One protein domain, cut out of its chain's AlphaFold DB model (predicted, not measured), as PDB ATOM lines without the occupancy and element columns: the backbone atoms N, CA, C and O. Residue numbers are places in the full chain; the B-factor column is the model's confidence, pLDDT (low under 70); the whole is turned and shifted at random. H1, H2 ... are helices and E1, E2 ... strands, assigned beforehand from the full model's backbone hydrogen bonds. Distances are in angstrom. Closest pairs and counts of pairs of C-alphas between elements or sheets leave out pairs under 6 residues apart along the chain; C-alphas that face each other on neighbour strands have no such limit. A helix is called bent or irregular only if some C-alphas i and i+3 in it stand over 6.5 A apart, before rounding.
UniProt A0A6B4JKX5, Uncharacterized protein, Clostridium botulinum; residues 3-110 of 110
ATOM      1  N   LYS A   3     162.641 137.019 213.747       87.50
ATOM      2  CA  LYS A   3     161.813 137.365 214.902       87.50
ATOM      3  C   LYS A   3     161.518 136.093 215.695       87.50
ATOM      4  O   LYS A   3     160.925 135.160 215.165       87.50
ATOM      5  N   ALA A   4     161.884 136.091 216.969       88.00
ATOM      6  CA  ALA A   4     161.629 134.974 217.858       88.00
ATOM      7  C   ALA A   4     160.251 135.090 218.521       88.00
ATOM      8  O   ALA A   4     159.843 136.158 218.988       88.00
ATOM      9  N   ASN A   5     159.559 133.959 218.617       88.81
ATOM     10  CA  ASN A   5     158.361 133.804 219.427       88.81
ATOM     11  C   ASN A   5     158.758 133.428 220.853       88.81
ATOM     12  O   ASN A   5     159.546 132.509 221.072       88.81
ATOM     13  N   ILE A   6     158.190 134.113 221.839       90.81
ATOM     14  CA  ILE A   6     158.466 133.829 223.247       90.81
ATOM     15  C   ILE A   6     157.459 132.805 223.746       90.81
ATOM     16  O   ILE A   6     156.259 133.070 223.783       90.81
ATOM     17  N   ILE A   7     157.956 131.642 224.158       91.44
ATOM     18  CA  ILE A   7     157.132 130.557 224.702       91.44
ATOM     19  C   ILE A   7     157.037 130.666 226.224       91.44
ATOM     20  O   ILE A   7     156.003 130.363 226.815       91.44
ATOM     21  N   GLY A   8     158.117 131.095 226.878       92.12
ATOM     22  CA  GLY A   8     158.178 131.137 228.331       92.12
ATOM     23  C   GLY A   8     159.193 132.140 228.847       92.12
ATOM     24  O   GLY A   8     160.236 132.362 228.237       92.12
ATOM     25  N   ILE A   9     158.878 132.730 229.997       94.75
ATOM     26  CA  ILE A   9     159.778 133.596 230.756       94.75
ATOM     27  C   ILE A   9     159.763 133.093 232.195       94.75
ATOM     28  O   ILE A   9     158.716 133.099 232.841       94.75
ATOM     29  N   ASN A  10     160.923 132.676 232.688       96.38
ATOM     30  CA  ASN A  10     161.128 132.258 234.064       96.38
ATOM     31  C   ASN A  10     162.191 133.141 234.721       96.38
ATOM     32  O   ASN A  10     163.314 133.261 234.229       96.38
ATOM     33  N   TYR A  11     161.837 133.753 235.847       96.50
ATOM     34  CA  TYR A  11     162.771 134.542 236.637       96.50
ATOM     35  C   TYR A  11     163.221 133.748 237.856       96.50
ATOM     36  O   TYR A  11     162.411 133.344 238.684       96.50
ATOM     37  N   GLU A  12     164.529 133.562 237.968       95.12
ATOM     38  CA  GLU A  12     165.158 132.953 239.130       95.12
ATOM     39  C   GLU A  12     165.807 134.079 239.944       95.12
ATOM     40  O   GLU A  12     166.806 134.652 239.488       95.12
ATOM     41  N   PRO A  13     165.263 134.449 241.117       94.81
ATOM     42  CA  PRO A  13     165.856 135.491 241.941       94.81
ATOM     43  C   PRO A  13     167.238 135.073 242.444       94.81
ATOM     44  O   PRO A  13     167.568 133.891 242.551       94.81
ATOM     45  N   SER A  14     168.072 136.067 242.758       95.31
ATOM     46  CA  SER A  14     169.330 135.791 243.443       95.31
ATOM     47  C   SER A  14     169.046 135.271 244.840       95.31
ATOM     48  O   SER A  14     168.176 135.811 245.519       95.31
ATOM     49  N   ASP A  15     169.851 134.320 245.287       96.62
ATOM     50  CA  ASP A  15     169.748 133.773 246.631       96.62
ATOM     51  C   ASP A  15     171.105 133.807 247.337       96.62
ATOM     52  O   ASP A  15     172.157 133.765 246.692       96.62
ATOM     53  N   THR A  16     171.085 133.933 248.659       97.00
ATOM     54  CA  THR A  16     172.278 133.935 249.509       97.00
ATOM     55  C   THR A  16     172.049 133.008 250.688       97.00
ATOM     56  O   THR A  16     171.073 133.147 251.417       97.00
ATOM     57  N   ILE A  17     172.974 132.072 250.884       96.38
ATOM     58  CA  ILE A  17     172.929 131.103 251.975       96.38
ATOM     59  C   ILE A  17     174.187 131.254 252.813       96.38
ATOM     60  O   ILE A  17     175.303 131.268 252.294       96.38
ATOM     61  N   GLU A  18     173.992 131.283 254.122       96.94
ATOM     62  CA  GLU A  18     175.064 131.248 255.104       96.94
ATOM     63  C   GLU A  18     175.095 129.874 255.767       96.94
ATOM     64  O   GLU A  18     174.060 129.318 256.156       96.94
ATOM     65  N   LYS A  19     176.284 129.280 255.878       94.94
ATOM     66  CA  LYS A  19     176.431 127.941 256.445       94.94
ATOM     67  C   LYS A  19     177.695 127.814 257.273       94.94
ATOM     68  O   LYS A  19     178.789 128.079 256.790       94.94
ATOM     69  N   GLN A  20     177.544 127.304 258.491       96.25
ATOM     70  CA  GLN A  20     178.663 126.794 259.274       96.25
ATOM     71  C   GLN A  20     178.914 125.326 258.916       96.25
ATOM     72  O   GLN A  20     177.977 124.521 258.901       96.25
ATOM     73  N   GLY A  21     180.166 124.963 258.648       93.88
ATOM     74  CA  GLY A  21     180.553 123.582 258.388       93.88
ATOM     75  C   GLY A  21     181.835 123.426 257.579       93.88
ATOM     76  O   GLY A  21     182.660 124.331 257.437       93.88
ATOM     77  N   LYS A  22     182.012 122.220 257.051       93.81
ATOM     78  CA  LYS A  22     183.141 121.841 256.198       93.81
ATOM     79  C   LYS A  22     182.736 121.946 254.729       93.81
ATOM     80  O   LYS A  22     181.556 121.960 254.392       93.81
ATOM     81  N   LYS A  23     183.726 121.915 253.833       90.00
ATOM     82  CA  LYS A  23     183.518 121.949 252.374       90.00
ATOM     83  C   LYS A  23     182.454 120.947 251.885       90.00
ATOM     84  O   LYS A  23     181.560 121.312 251.131       90.00
ATOM     85  N   LYS A  24     182.470 119.721 252.418       94.19
ATOM     86  CA  LYS A  24     181.481 118.676 252.094       94.19
ATOM     87  C   LYS A  24     180.022 119.092 252.343       94.19
ATOM     88  O   LYS A  24     179.125 118.621 251.651       94.19
ATOM     89  N   ASP A  25     179.784 119.970 253.318       91.88
ATOM     90  CA  ASP A  25     178.443 120.427 253.689       91.88
ATOM     91  C   ASP A  25     177.926 121.485 252.700       91.88
ATOM     92  O   ASP A  25     176.710 121.634 252.532       91.88
ATOM     93  N   VAL A  26     178.844 122.187 252.017       94.44
ATOM     94  CA  VAL A  26     178.530 123.221 251.023       94.44
ATOM     95  C   VAL A  26     178.548 122.721 249.575       94.44
ATOM     96  O   VAL A  26     177.886 123.313 248.722       94.44
ATOM     97  N   ASP A  27     179.205 121.592 249.291       95.00
ATOM     98  CA  ASP A  27     179.334 121.027 247.937       95.00
ATOM     99  C   ASP A  27     177.981 120.784 247.244       95.00
ATOM    100  O   ASP A  27     177.857 120.963 246.032       95.00
ATOM    101  N   LYS A  28     176.931 120.427 247.997       94.88
ATOM    102  CA  LYS A  28     175.577 120.256 247.439       94.88
ATOM    103  C   LYS A  28     175.001 121.557 246.862       94.88
ATOM    104  O   LYS A  28     174.320 121.526 245.838       94.88
ATOM    105  N   TYR A  29     175.297 122.699 247.482       94.94
ATOM    106  CA  TYR A  29     174.853 124.005 246.995       94.94
ATOM    107  C   TYR A  29     175.654 124.419 245.763       94.94
ATOM    108  O   TYR A  29     175.073 124.911 244.800       94.94
ATOM    109  N   ILE A  30     176.957 124.123 245.736       93.69
ATOM    110  CA  ILE A  30     177.796 124.359 244.554       93.69
ATOM    111  C   ILE A  30     177.239 123.602 243.343       93.69
ATOM    112  O   ILE A  30     177.007 124.194 242.290       93.69
ATOM    113  N   LYS A  31     176.897 122.318 243.516       94.38
ATOM    114  CA  LYS A  31     176.233 121.510 242.474       94.38
ATOM    115  C   LYS A  31     174.866 122.060 242.048       94.38
ATOM    116  O   LYS A  31     174.435 121.813 240.930       94.38
ATOM    117  N   SER A  32     174.207 122.826 242.916       92.81
ATOM    118  CA  SER A  32     172.907 123.464 242.657       92.81
ATOM    119  C   SER A  32     173.032 124.868 242.038       92.81
ATOM    120  O   SER A  32     172.032 125.581 241.888       92.81
ATOM    121  N   GLY A  33     174.255 125.280 241.684       92.94
ATOM    122  CA  GLY A  33     174.552 126.532 240.988       92.94
ATOM    123  C   GLY A  33     174.910 127.716 241.888       92.94
ATOM    124  O   GLY A  33     174.932 128.845 241.394       92.94
ATOM    125  N   TYR A  34     175.179 127.491 243.178       96.75
ATOM    126  CA  TYR A  34     175.753 128.517 244.054       96.75
ATOM    127  C   TYR A  34     177.271 128.597 243.856       96.75
ATOM    128  O   TYR A  34     177.926 127.602 243.552       96.75
ATOM    129  N   TYR A  35     177.851 129.767 244.090       96.06
ATOM    130  CA  TYR A  35     179.294 129.958 244.191       96.06
ATOM    131  C   TYR A  35     179.664 130.467 245.585       96.06
ATOM    132  O   TYR A  35     178.859 131.104 246.265       96.06
ATOM    133  N   VAL A  36     180.894 130.186 246.015       96.50
ATOM    134  CA  VAL A  36     181.422 130.692 247.287       96.50
ATOM    135  C   VAL A  36     181.749 132.171 247.121       96.50
ATOM    136  O   VAL A  36     182.646 132.526 246.359       96.50
ATOM    137  N   LYS A  37     181.007 133.027 247.823       96.75
ATOM    138  CA  LYS A  37     181.266 134.467 247.892       96.75
ATOM    139  C   LYS A  37     182.311 134.779 248.962       96.75
ATOM    140  O   LYS A  37     183.191 135.598 248.727       96.75
ATOM    141  N   GLU A  38     182.212 134.122 250.115       96.00
ATOM    142  CA  GLU A  38     183.124 134.297 251.247       96.00
ATOM    143  C   GLU A  38     183.300 132.976 252.003       96.00
ATOM    144  O   GLU A  38     182.370 132.171 252.101       96.00
ATOM    145  N   HIS A  39     184.497 132.749 252.544       95.88
ATOM    146  CA  HIS A  39     184.782 131.628 253.433       95.88
ATOM    147  C   HIS A  39     185.777 132.048 254.521       95.88
ATOM    148  O   HIS A  39     186.875 132.517 254.213       95.88
ATOM    149  N   ARG A  40     185.412 131.840 255.792       95.31
ATOM    150  CA  ARG A  40     186.252 132.157 256.955       95.31
ATOM    151  C   ARG A  40     185.989 131.192 258.105       95.31
ATOM    152  O   ARG A  40     184.880 131.129 258.612       95.31
ATOM    153  N   ASN A  41     187.012 130.474 258.571       93.44
ATOM    154  CA  ASN A  41     186.945 129.623 259.774       93.44
ATOM    155  C   ASN A  41     185.727 128.669 259.820       93.44
ATOM    156  O   ASN A  41     185.082 128.507 260.854       93.44
ATOM    157  N   GLY A  42     185.394 128.044 258.685       91.94
ATOM    158  CA  GLY A  42     184.246 127.137 258.578       91.94
ATOM    159  C   GLY A  42     182.888 127.831 258.437       91.94
ATOM    160  O   GLY A  42     181.880 127.139 258.347       91.94
ATOM    161  N   TYR A  43     182.849 129.159 258.384       97.06
ATOM    162  CA  TYR A  43     181.690 129.935 257.959       97.06
ATOM    163  C   TYR A  43     181.766 130.190 256.451       97.06
ATOM    164  O   TYR A  43     182.806 130.609 255.935       97.06
ATOM    165  N   TRP A  44     180.672 129.918 255.747       97.31
ATOM    166  CA  TRP A  44     180.562 130.005 254.294       97.31
ATOM    167  C   TRP A  44     179.401 130.912 253.911       97.31
ATOM    168  O   TRP A  44     178.280 130.691 254.366       97.31
ATOM    169  N   VAL A  45     179.657 131.861 253.012       97.44
ATOM    170  CA  VAL A  45     178.623 132.652 252.336       97.44
ATOM    171  C   VAL A  45     178.573 132.209 250.880       97.44
ATOM    172  O   VAL A  45     179.557 132.316 250.142       97.44
ATOM    173  N   LEU A  46     177.425 131.685 250.472       97.38
ATOM    174  CA  LEU A  46     177.171 131.134 249.148       97.38
ATOM    175  C   LEU A  46     176.149 132.004 248.432       97.38
ATOM    176  O   LEU A  46     175.076 132.252 248.971       97.38
ATOM    177  N   ASN A  47     176.437 132.390 247.196       97.69
ATOM    178  CA  ASN A  47     175.517 133.173 246.381       97.69
ATOM    179  C   ASN A  47     175.078 132.387 245.151       97.69
ATOM    180  O   ASN A  47     175.897 131.785 244.460       97.69
ATOM    181  N   LYS A  48     173.791 132.463 244.824       96.25
ATOM    182  CA  LYS A  48     173.249 132.066 243.527       96.25
ATOM    183  C   LYS A  48     172.864 133.331 242.763       96.25
ATOM    184  O   LYS A  48     172.078 134.131 243.274       96.25
ATOM    185  N   PRO A  49     173.431 133.581 241.572       94.81
ATOM    186  CA  PRO A  49     173.108 134.781 240.818       94.81
ATOM    187  C   PRO A  49     171.677 134.704 240.284       94.81
ATOM    188  O   PRO A  49     171.249 133.646 239.830       94.81
ATOM    189  N   ALA A  50     170.980 135.843 240.262       96.19
ATOM    190  CA  ALA A  50     169.696 135.939 239.577       96.19
ATOM    191  C   ALA A  50     169.852 135.605 238.085       96.19
ATOM    192  O   ALA A  50     170.877 135.969 237.484       96.19
ATOM    193  N   ARG A  51     168.835 134.976 237.491       95.88
ATOM    194  CA  ARG A  51     168.763 134.626 236.065       95.88
ATOM    195  C   ARG A  51     167.392 134.975 235.501       95.88
ATOM    196  O   ARG A  51     166.389 134.919 236.205       95.88
ATOM    197  N   LEU A  52     167.364 135.323 234.220       96.38
ATOM    198  CA  LEU A  52     166.129 135.499 233.467       96.38
ATOM    199  C   LEU A  52     166.164 134.520 232.304       96.38
ATOM    200  O   LEU A  52     166.804 134.787 231.291       96.38
ATOM    201  N   ILE A  53     165.529 133.372 232.491       95.69
ATOM    202  CA  ILE A  53     165.514 132.289 231.517       95.69
ATOM    203  C   ILE A  53     164.325 132.498 230.586       95.69
ATOM    204  O   ILE A  53     163.176 132.486 231.024       95.69
ATOM    205  N   VAL A  54     164.605 132.706 229.305       94.00
ATOM    206  CA  VAL A  54     163.595 132.915 228.270       94.00
ATOM    207  C   VAL A  54     163.670 131.759 227.283       94.00
ATOM    208  O   VAL A  54     164.744 131.436 226.772       94.00
ATOM    209  N   THR A  55     162.525 131.132 227.035       93.94
ATOM    210  CA  THR A  55     162.374 130.099 226.011       93.94
ATOM    211  C   THR A  55     161.853 130.754 224.746       93.94
ATOM    212  O   THR A  55     160.743 131.293 224.727       93.94
ATOM    213  N   LEU A  56     162.668 130.703 223.703       91.38
ATOM    214  CA  LEU A  56     162.417 131.302 222.406       91.38
ATOM    215  C   LEU A  56     162.210 130.199 221.365       91.38
ATOM    216  O   LEU A  56     162.867 129.161 221.428       91.38
ATOM    217  N   ALA A  57     161.314 130.431 220.414       88.31
ATOM    218  CA  ALA A  57     161.123 129.602 219.231       88.31
ATOM    219  C   ALA A  57     161.261 130.434 217.965       88.31
ATOM    220  O   ALA A  57     160.658 131.502 217.851       88.31
ATOM    221  N   ASP A  58     161.993 129.894 217.004       82.56
ATOM    222  CA  ASP A  58     161.981 130.336 215.615       82.56
ATOM    223  C   ASP A  58     161.394 129.229 214.723       82.56
ATOM    224  O   ASP A  58     160.915 128.198 215.212       82.56
ATOM    225  N   SER A  59     161.388 129.453 213.410       78.62
ATOM    226  CA  SER A  59     160.911 128.479 212.422       78.62
ATOM    227  C   SER A  59     161.665 127.136 212.430       78.62
ATOM    228  O   SER A  59     161.147 126.140 211.921       78.62
ATOM    229  N   SER A  60     162.861 127.087 213.017       75.75
ATOM    230  CA  SER A  60     163.796 125.962 212.940       75.75
ATOM    231  C   SER A  60     164.018 125.238 214.271       75.75
ATOM    232  O   SER A  60     164.279 124.033 214.276       75.75
ATOM    233  N   CYS A  61     163.931 125.932 215.410       78.56
ATOM    234  CA  CYS A  61     164.285 125.377 216.711       78.56
ATOM    235  C   CYS A  61     163.700 126.145 217.908       78.56
ATOM    236  O   CYS A  61     163.277 127.297 217.824       78.56
ATOM    237  N   GLN A  62     163.720 125.476 219.064       87.75
ATOM    238  CA  GLN A  62     163.502 126.094 220.370       87.75
ATOM    239  C   GLN A  62     164.833 126.236 221.101       87.75
ATOM    240  O   GLN A  62     165.640 125.303 221.125       87.75
ATOM    241  N   ARG A  63     165.057 127.388 221.733       87.62
ATOM    242  CA  ARG A  63     166.267 127.680 222.505       87.62
ATOM    243  C   ARG A  63     165.906 128.276 223.856       87.62
ATOM    244  O   ARG A  63     164.944 129.026 223.989       87.62
ATOM    245  N   VAL A  64     166.710 127.947 224.860       91.75
ATOM    246  CA  VAL A  64     166.585 128.478 226.219       91.75
ATOM    247  C   VAL A  64     167.794 129.360 226.488       91.75
ATOM    248  O   VAL A  64     168.928 128.883 226.458       91.75
ATOM    249  N   VAL A  65     167.558 130.644 226.743       91.62
ATOM    250  CA  VAL A  65     168.615 131.651 226.887       91.62
ATOM    251  C   VAL A  65     168.473 132.424 228.193       91.62
ATOM    252  O   VAL A  65     167.370 132.709 228.653       91.62
ATOM    253  N   ASN A  66     169.601 132.773 228.812       93.75
ATOM    254  CA  ASN A  66     169.611 133.649 229.981       93.75
ATOM    255  C   ASN A  66     169.745 135.112 229.539       93.75
ATOM    256  O   ASN A  66     170.857 135.610 229.401       93.75
ATOM    257  N   MET A  67     168.618 135.805 229.381       93.25
ATOM    258  CA  MET A  67     168.552 137.183 228.868       93.25
ATOM    259  C   MET A  67     168.744 138.261 229.940       93.25
ATOM    260  O   MET A  67     168.436 139.432 229.720       93.25
ATOM    261  N   LYS A  68     169.208 137.897 231.142       94.88
ATOM    262  CA  LYS A  68     169.356 138.852 232.252       94.88
ATOM    263  C   LYS A  68     170.146 140.095 231.838       94.88
ATOM    264  O   LYS A  68     169.736 141.207 232.158       94.88
ATOM    265  N   ASN A  69     171.302 139.898 231.205       92.81
ATOM    266  CA  ASN A  69     172.197 141.002 230.876       92.81
ATOM    267  C   ASN A  69     171.605 141.873 229.767       92.81
ATOM    268  O   ASN A  69     171.654 143.093 229.891       92.81
ATOM    269  N   ASP A  70     170.980 141.261 228.762       92.69
ATOM    270  CA  ASP A  70     170.349 141.964 227.642       92.69
ATOM    271  C   ASP A  70     169.196 142.848 228.122       92.69
ATOM    272  O   ASP A  70     169.131 144.031 227.796       92.69
ATOM    273  N   VAL A  71     168.329 142.311 228.986       94.25
ATOM    274  CA  VAL A  71     167.209 143.063 229.569       94.25
ATOM    275  C   VAL A  71     167.709 144.187 230.476       94.25
ATOM    276  O   VAL A  71     167.227 145.317 230.385       94.25
ATOM    277  N   CYS A  72     168.698 143.918 231.332       95.06
ATOM    278  CA  CYS A  72     169.327 144.964 232.143       95.06
ATOM    279  C   CYS A  72     169.911 146.081 231.268       95.06
ATOM    280  O   CYS A  72     169.693 147.257 231.558       95.06
ATOM    281  N   TYR A  73     170.612 145.722 230.194       94.00
ATOM    282  CA  TYR A  73     171.217 146.672 229.269       94.00
ATOM    283  C   TYR A  73     170.157 147.524 228.559       94.00
ATOM    284  O   TYR A  73     170.233 148.752 228.604       94.00
ATOM    285  N   PHE A  74     169.119 146.890 228.004       94.38
ATOM    286  CA  PHE A  74     168.020 147.559 227.302       94.38
ATOM    287  C   PHE A  74     167.317 148.604 228.178       94.38
ATOM    288  O   PHE A  74     167.128 149.751 227.775       94.38
ATOM    289  N   TYR A  75     166.993 148.248 229.424       94.56
ATOM    290  CA  TYR A  75     166.338 149.164 230.362       94.56
ATOM    291  C   TYR A  75     167.297 150.071 231.143       94.56
ATOM    292  O   TYR A  75     166.843 150.816 232.017       94.56
ATOM    293  N   LYS A  76     168.606 150.014 230.859       95.06
ATOM    294  CA  LYS A  76     169.659 150.763 231.568       95.06
ATOM    295  C   LYS A  76     169.626 150.537 233.086       95.06
ATOM    296  O   LYS A  76     169.771 151.464 233.878       95.06
ATOM    297  N   GLN A  77     169.410 149.290 233.493       95.56
ATOM    298  CA  GLN A  77     169.358 148.862 234.887       95.56
ATOM    299  C   GLN A  77     170.619 148.089 235.264       95.56
ATOM    300  O   GLN A  77     171.093 147.237 234.522       95.56
ATOM    301  N   GLN A  78     171.138 148.338 236.466       92.62
ATOM    302  CA  GLN A  78     172.305 147.605 236.972       92.62
ATOM    303  C   GLN A  78     171.962 146.181 237.426       92.62
ATOM    304  O   GLN A  78     172.828 145.308 237.472       92.62
ATOM    305  N   ARG A  79     170.709 145.945 237.829       92.44
ATOM    306  CA  ARG A  79     170.254 144.673 238.395       92.44
ATOM    307  C   ARG A  79     168.892 144.297 237.837       92.44
ATOM    308  O   ARG A  79     168.016 145.146 237.690       92.44
ATOM    309  N   ILE A  80     168.716 143.002 237.606       95.38
ATOM    310  CA  ILE A  80     167.412 142.430 237.301       95.38
ATOM    311  C   ILE A  80     166.594 142.356 238.597       95.38
ATOM    312  O   ILE A  80     167.130 142.044 239.660       95.38
ATOM    313  N   SER A  81     165.309 142.678 238.507       94.88
ATOM    314  CA  SER A  81     164.345 142.572 239.603       94.88
ATOM    315  C   SER A  81     163.028 142.022 239.070       94.88
ATOM    316  O   SER A  81     162.754 142.144 237.876       94.88
ATOM    317  N   GLU A  82     162.183 141.479 239.944       94.44
ATOM    318  CA  GLU A  82     160.851 140.991 239.554       94.44
ATOM    319  C   GLU A  82     160.023 142.074 238.863       94.44
ATOM    320  O   GLU A  82     159.409 141.827 237.830       94.44
ATOM    321  N   LYS A  83     160.079 143.311 239.372       95.69
ATOM    322  CA  LYS A  83     159.401 144.462 238.764       95.69
ATOM    323  C   LYS A  83     159.887 144.728 237.338       95.69
ATOM    324  O   LYS A  83     159.078 145.042 236.467       95.69
ATOM    325  N   LEU A  84     161.193 144.605 237.094       96.12
ATOM    326  CA  LEU A  84     161.759 144.777 235.758       96.12
ATOM    327  C   LEU A  84     161.332 143.645 234.818       96.12
ATOM    328  O   LEU A  84     160.984 143.915 233.675       96.12
ATOM    329  N   VAL A  85     161.297 142.403 235.304       96.06
ATOM    330  CA  VAL A  85     160.811 141.251 234.526       96.06
ATOM    331  C   VAL A  85     159.327 141.393 234.193       96.06
ATOM    332  O   VAL A  85     158.925 141.124 233.064       96.06
ATOM    333  N   TYR A  86     158.514 141.857 235.142       96.19
ATOM    334  CA  TYR A  86     157.099 142.132 234.905       96.19
ATOM    335  C   TYR A  86     156.912 143.196 233.820       96.19
ATOM    336  O   TYR A  86     156.128 143.005 232.893       96.19
ATOM    337  N   LYS A  87     157.686 144.288 233.891       96.12
ATOM    338  CA  LYS A  87     157.695 145.316 232.847       96.12
ATOM    339  C   LYS A  87     158.093 144.729 231.490       96.12
ATOM    340  O   LYS A  87     157.367 144.925 230.527       96.12
ATOM    341  N   PHE A  88     159.182 143.968 231.437       95.44
ATOM    342  CA  PHE A  88     159.648 143.301 230.221       95.44
ATOM    343  C   PHE A  88     158.572 142.419 229.587       95.44
ATOM    344  O   PHE A  88     158.294 142.538 228.397       95.44
ATOM    345  N   ARG A  89     157.899 141.590 230.391       94.44
ATOM    346  CA  ARG A  89     156.796 140.743 229.926       94.44
ATOM    347  C   ARG A  89     155.641 141.563 229.352       94.44
ATOM    348  O   ARG A  89     155.088 141.189 228.323       94.44
ATOM    349  N   ASN A  90     155.282 142.669 229.996       95.19
ATOM    350  CA  ASN A  90     154.216 143.537 229.502       95.19
ATOM    351  C   ASN A  90     154.616 144.262 228.218       95.19
ATOM    352  O   ASN A  90     153.814 144.324 227.294       95.19
ATOM    353  N   ASP A  91     155.847 144.760 228.131       94.50
ATOM    354  CA  ASP A  91     156.346 145.456 226.945       94.50
ATOM    355  C   ASP A  91     156.411 144.505 225.733       94.50
ATOM    356  O   ASP A  91     156.048 144.896 224.627       94.50
ATOM    357  N   ILE A  92     156.758 143.231 225.938       92.81
ATOM    358  CA  ILE A  92     156.621 142.175 224.920       92.81
ATOM    359  C   ILE A  92     155.156 141.989 224.511       92.81
ATOM    360  O   ILE A  92     154.836 142.022 223.325       92.81
ATOM    361  N   ASN A  93     154.263 141.769 225.481       91.06
ATOM    362  CA  ASN A  93     152.852 141.475 225.206       91.06
ATOM    363  C   ASN A  93     152.150 142.632 224.483       91.06
ATOM    364  O   ASN A  93     151.275 142.406 223.654       91.06
ATOM    365  N   ASN A  94     152.562 143.864 224.779       92.94
ATOM    366  CA  ASN A  94     152.066 145.080 224.143       92.94
ATOM    367  C   ASN A  94     152.720 145.348 222.773       92.94
ATOM    368  O   ASN A  94     152.398 146.348 222.138       92.94
ATOM    369  N   GLY A  95     153.650 144.495 222.327       89.94
ATOM    370  CA  GLY A  95     154.372 144.653 221.063       89.94
ATOM    371  C   GLY A  95     155.389 145.797 221.051       89.94
ATOM    372  O   GLY A  95     155.840 146.186 219.979       89.94
ATOM    373  N   ILE A  96     155.747 146.335 222.221       91.44
ATOM    374  CA  ILE A  96     156.748 147.400 222.378       91.44
ATOM    375  C   ILE A  96     158.152 146.837 222.165       91.44
ATOM    376  O   ILE A  96     159.000 147.521 221.604       91.44
ATOM    377  N   ILE A  97     158.391 145.603 222.615       91.06
ATOM    378  CA  ILE A  97     159.674 144.915 222.471       91.06
ATOM    379  C   ILE A  97     159.516 143.729 221.536       91.06
ATOM    380  O   ILE A  97     158.627 142.894 221.714       91.06
ATOM    381  N   THR A  98     160.436 143.618 220.584       89.44
ATOM    382  CA  THR A  98     160.592 142.426 219.751       89.44
ATOM    383  C   THR A  98     161.965 141.806 219.976       89.44
ATOM    384  O   THR A  98     162.981 142.496 220.028       89.44
ATOM    385  N   ILE A  99     161.995 140.479 220.107       89.38
ATOM    386  CA  ILE A  99     163.237 139.721 220.247       89.38
ATOM    387  C   ILE A  99     163.609 139.145 218.889       89.38
ATOM    388  O   ILE A  99     162.793 138.483 218.244       89.38
ATOM    389  N   PHE A 100     164.849 139.375 218.476       88.00
ATOM    390  CA  PHE A 100     165.437 138.781 217.285       88.00
ATOM    391  C   PHE A 100     166.547 137.814 217.674       88.00
ATOM    392  O   PHE A 100     167.311 138.088 218.598       88.00
ATOM    393  N   ILE A 101     166.644 136.699 216.957       84.69
ATOM    394  CA  ILE A 101     167.703 135.700 217.125       84.69
ATOM    395  C   ILE A 101     168.490 135.577 215.822       84.69
ATOM    396  O   ILE A 101     167.920 135.625 214.728       84.69
ATOM    397  N   ASP A 102     169.812 135.458 215.925       82.44
ATOM    398  CA  ASP A 102     170.667 135.067 214.803       82.44
ATOM    399  C   ASP A 102     170.955 133.554 214.778       82.44
ATOM    400  O   ASP A 102     170.631 132.806 215.699       82.44
ATOM    401  N   GLU A 103     171.588 133.094 213.702       75.94
ATOM    402  CA  GLU A 103     171.943 131.684 213.508       75.94
ATOM    403  C   GLU A 103     172.848 131.122 214.627       75.94
ATOM    404  O   GLU A 103     172.742 129.944 214.988       75.94
ATOM    405  N   TYR A 104     173.652 131.982 215.261       74.88
ATOM    406  CA  TYR A 104     174.559 131.648 216.363       74.88
ATOM    407  C   TYR A 104     173.871 131.648 217.737       74.88
ATOM    408  O   TYR A 104     174.454 131.187 218.718       74.88
ATOM    409  N   GLY A 105     172.614 132.093 217.823       68.25
ATOM    410  CA  GLY A 105     171.841 132.163 219.063       68.25
ATOM    411  C   GLY A 105     172.028 133.455 219.856       68.25
ATOM    412  O   GLY A 105     171.585 133.519 221.004       68.25
ATOM    413  N   ASN A 106     172.650 134.482 219.274       77.69
ATOM    414  CA  ASN A 106     172.686 135.802 219.890       77.69
ATOM    415  C   ASN A 106     171.298 136.434 219.806       77.69
ATOM    416  O   ASN A 106     170.629 136.376 218.772       77.69
ATOM    417  N   CYS A 107     170.876 137.044 220.910       82.12
ATOM    418  CA  CYS A 107     169.585 137.701 221.016       82.12
ATOM    419  C   CYS A 107     169.762 139.217 220.924       82.12
ATOM    420  O   CYS A 107     170.622 139.787 221.593       82.12
ATOM    421  N   LEU A 108     168.912 139.872 220.140       84.12
ATOM    422  CA  LEU A 108     168.821 141.324 220.066       84.12
ATOM    423  C   LEU A 108     167.422 141.766 220.499       84.12
ATOM    424  O   LEU A 108     166.420 141.237 220.016       84.12
ATOM    425  N   LEU A 109     167.370 142.738 221.409       86.56
ATOM    426  CA  LEU A 109     166.144 143.420 221.816       86.56
ATOM    427  C   LEU A 109     166.004 144.701 220.992       86.56
ATOM    428  O   LEU A 109     166.913 145.534 221.013       86.56
ATOM    429  N   SER A 110     164.882 144.845 220.288       81.88
ATOM    430  CA  SER A 110     164.512 146.051 219.542       81.88
ATOM    431  C   SER A 110     163.168 146.593 219.988       81.88
ATOM    432  O   SER A 110     162.317 145.787 220.435       81.88
TER     433      SER A 110
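AT A GLANCE: This is residues 3 to 110 of the 110 residues of an uncharacterized protein of Clostridium botulinum (UniProt A0A6B4JKX5). Picture two lobes at the ends of an elongated model, joined by a narrow neck of two chain stretches side by side, where E1 runs on into E2 and E4 runs on into E5. The smaller lobe is the sheet E2 E4 E3 with H1 over one face; the other has the sheet E1 E5 E6 with H3 over one face, H2 on that same face but beside the strands, and the small hairpin of E7 and E8 close to H2. The printed part has 108 residues, with three named helices and eight named strands in the order E1 E2 H1 E3 E4 E5 E6 H2 H3 E7 E8; the class is mixed, helices and strands, and each of the three sheets is antiparallel. The whole is loose, with a radius of gyration of the C-alphas of 17.3 A and spans of 52 by 28 by 18 A.

HOW THE PARTS SIT: Start at E1, residues 5 to 12, and set beside it its antiparallel neighbour E5, residues 51 to 57: N 7 and O 55 are 2.9 A apart and N 53 and O 10 are 2.8 A apart, both within hydrogen-bond range. E1 runs on into E2, residues 15 to 20, at 32 degrees across residues 13 and 14. E2 is the antiparallel neighbour of E4, residues 43 to 48, with N 17 and O 46 at 2.8 A. Next come H1, residues 23 to 31, and E3, residues 35 to 40; E3 and E4 form a hairpin, with N 37 and O 45 at 2.8 A. E2, H1 and E3 make a split strand-helix-strand unit, two strands running the same way with E4 between them, and its crossover is right-handed. H1 is on the sheet E2 E4 E3 at a height over the sheet of 9.3 A, over E4, and runs along the strands, at 1 degrees to E4 on the local plane; the closest C-alphas of H1 and E4 are those of Tyr 29 and Leu 46, 7.8 A apart. E4 runs on into E5 at 27 degrees, and E5 forms a hairpin with E6, residues 62 to 66, where N 54 and O 65 are 2.8 A apart. H2, residues 68 to 74, is on the sheet E1 E5 E6 but over none of its strands; the closest C-alphas of H2 and E5 are those of Lys 68 and Leu 52, 4.8 A apart. H3, residues 82 to 93, is on the same face at a height over the sheet of 9.7 A, along E1 at 4 degrees on the local plane; its closest C-alpha pair with E1 is Val 85 and Tyr 11, 7.3 A. H2 and H3 are close but not clearly touching, at a steep tilt of 66 degrees, with C-alphas 71 and 88 closest at 7.6 A. E7, residues 99 to 101, and E8, residues 107 to 109, form a hairpin with N 100 and O 108 at 2.9 A; the closest C-alphas of E8 and H2 are those of Leu 109 and Phe 74, 7.1 A apart. H1 is apart from H2 and H3. Every O i to N i+4 pair is within hydrogen-bond range in H2 and H3, and 3 of 5 are in H1.

IN THESE COORDINATES: Find C-alpha 5 at (158.361, 133.804, 219.427); from there E1 runs 20.9 A to C-alpha 12. E2 covers 17.0 A, and H1, 12.3 A long, is only just irregular, with C-alphas 25 and 28 at 6.9 A. E3 starts at C-alpha 35, at (179.294, 129.958, 244.191), and covers 14.7 A; E4 returns over 16.9 A and E5 over 19.2 A. E6 spans 13.7 A, H2 10.1 A and H3 16.4 A. E7 and E8 are short, at 6.8 A and 6.7 A, and E8 ends at C-alpha 109, at (166.144, 143.420, 221.816).

THE WHOLE: Look for the two C-alphas farthest apart at Asn 41 and Ser 59, 54.0 A. The printed part has no cut and no long link; the link from H2 to H3 is short and the others are tight. The mean pLDDT of the printed part is 92.1, and residue 105 is the one printed residue under 70.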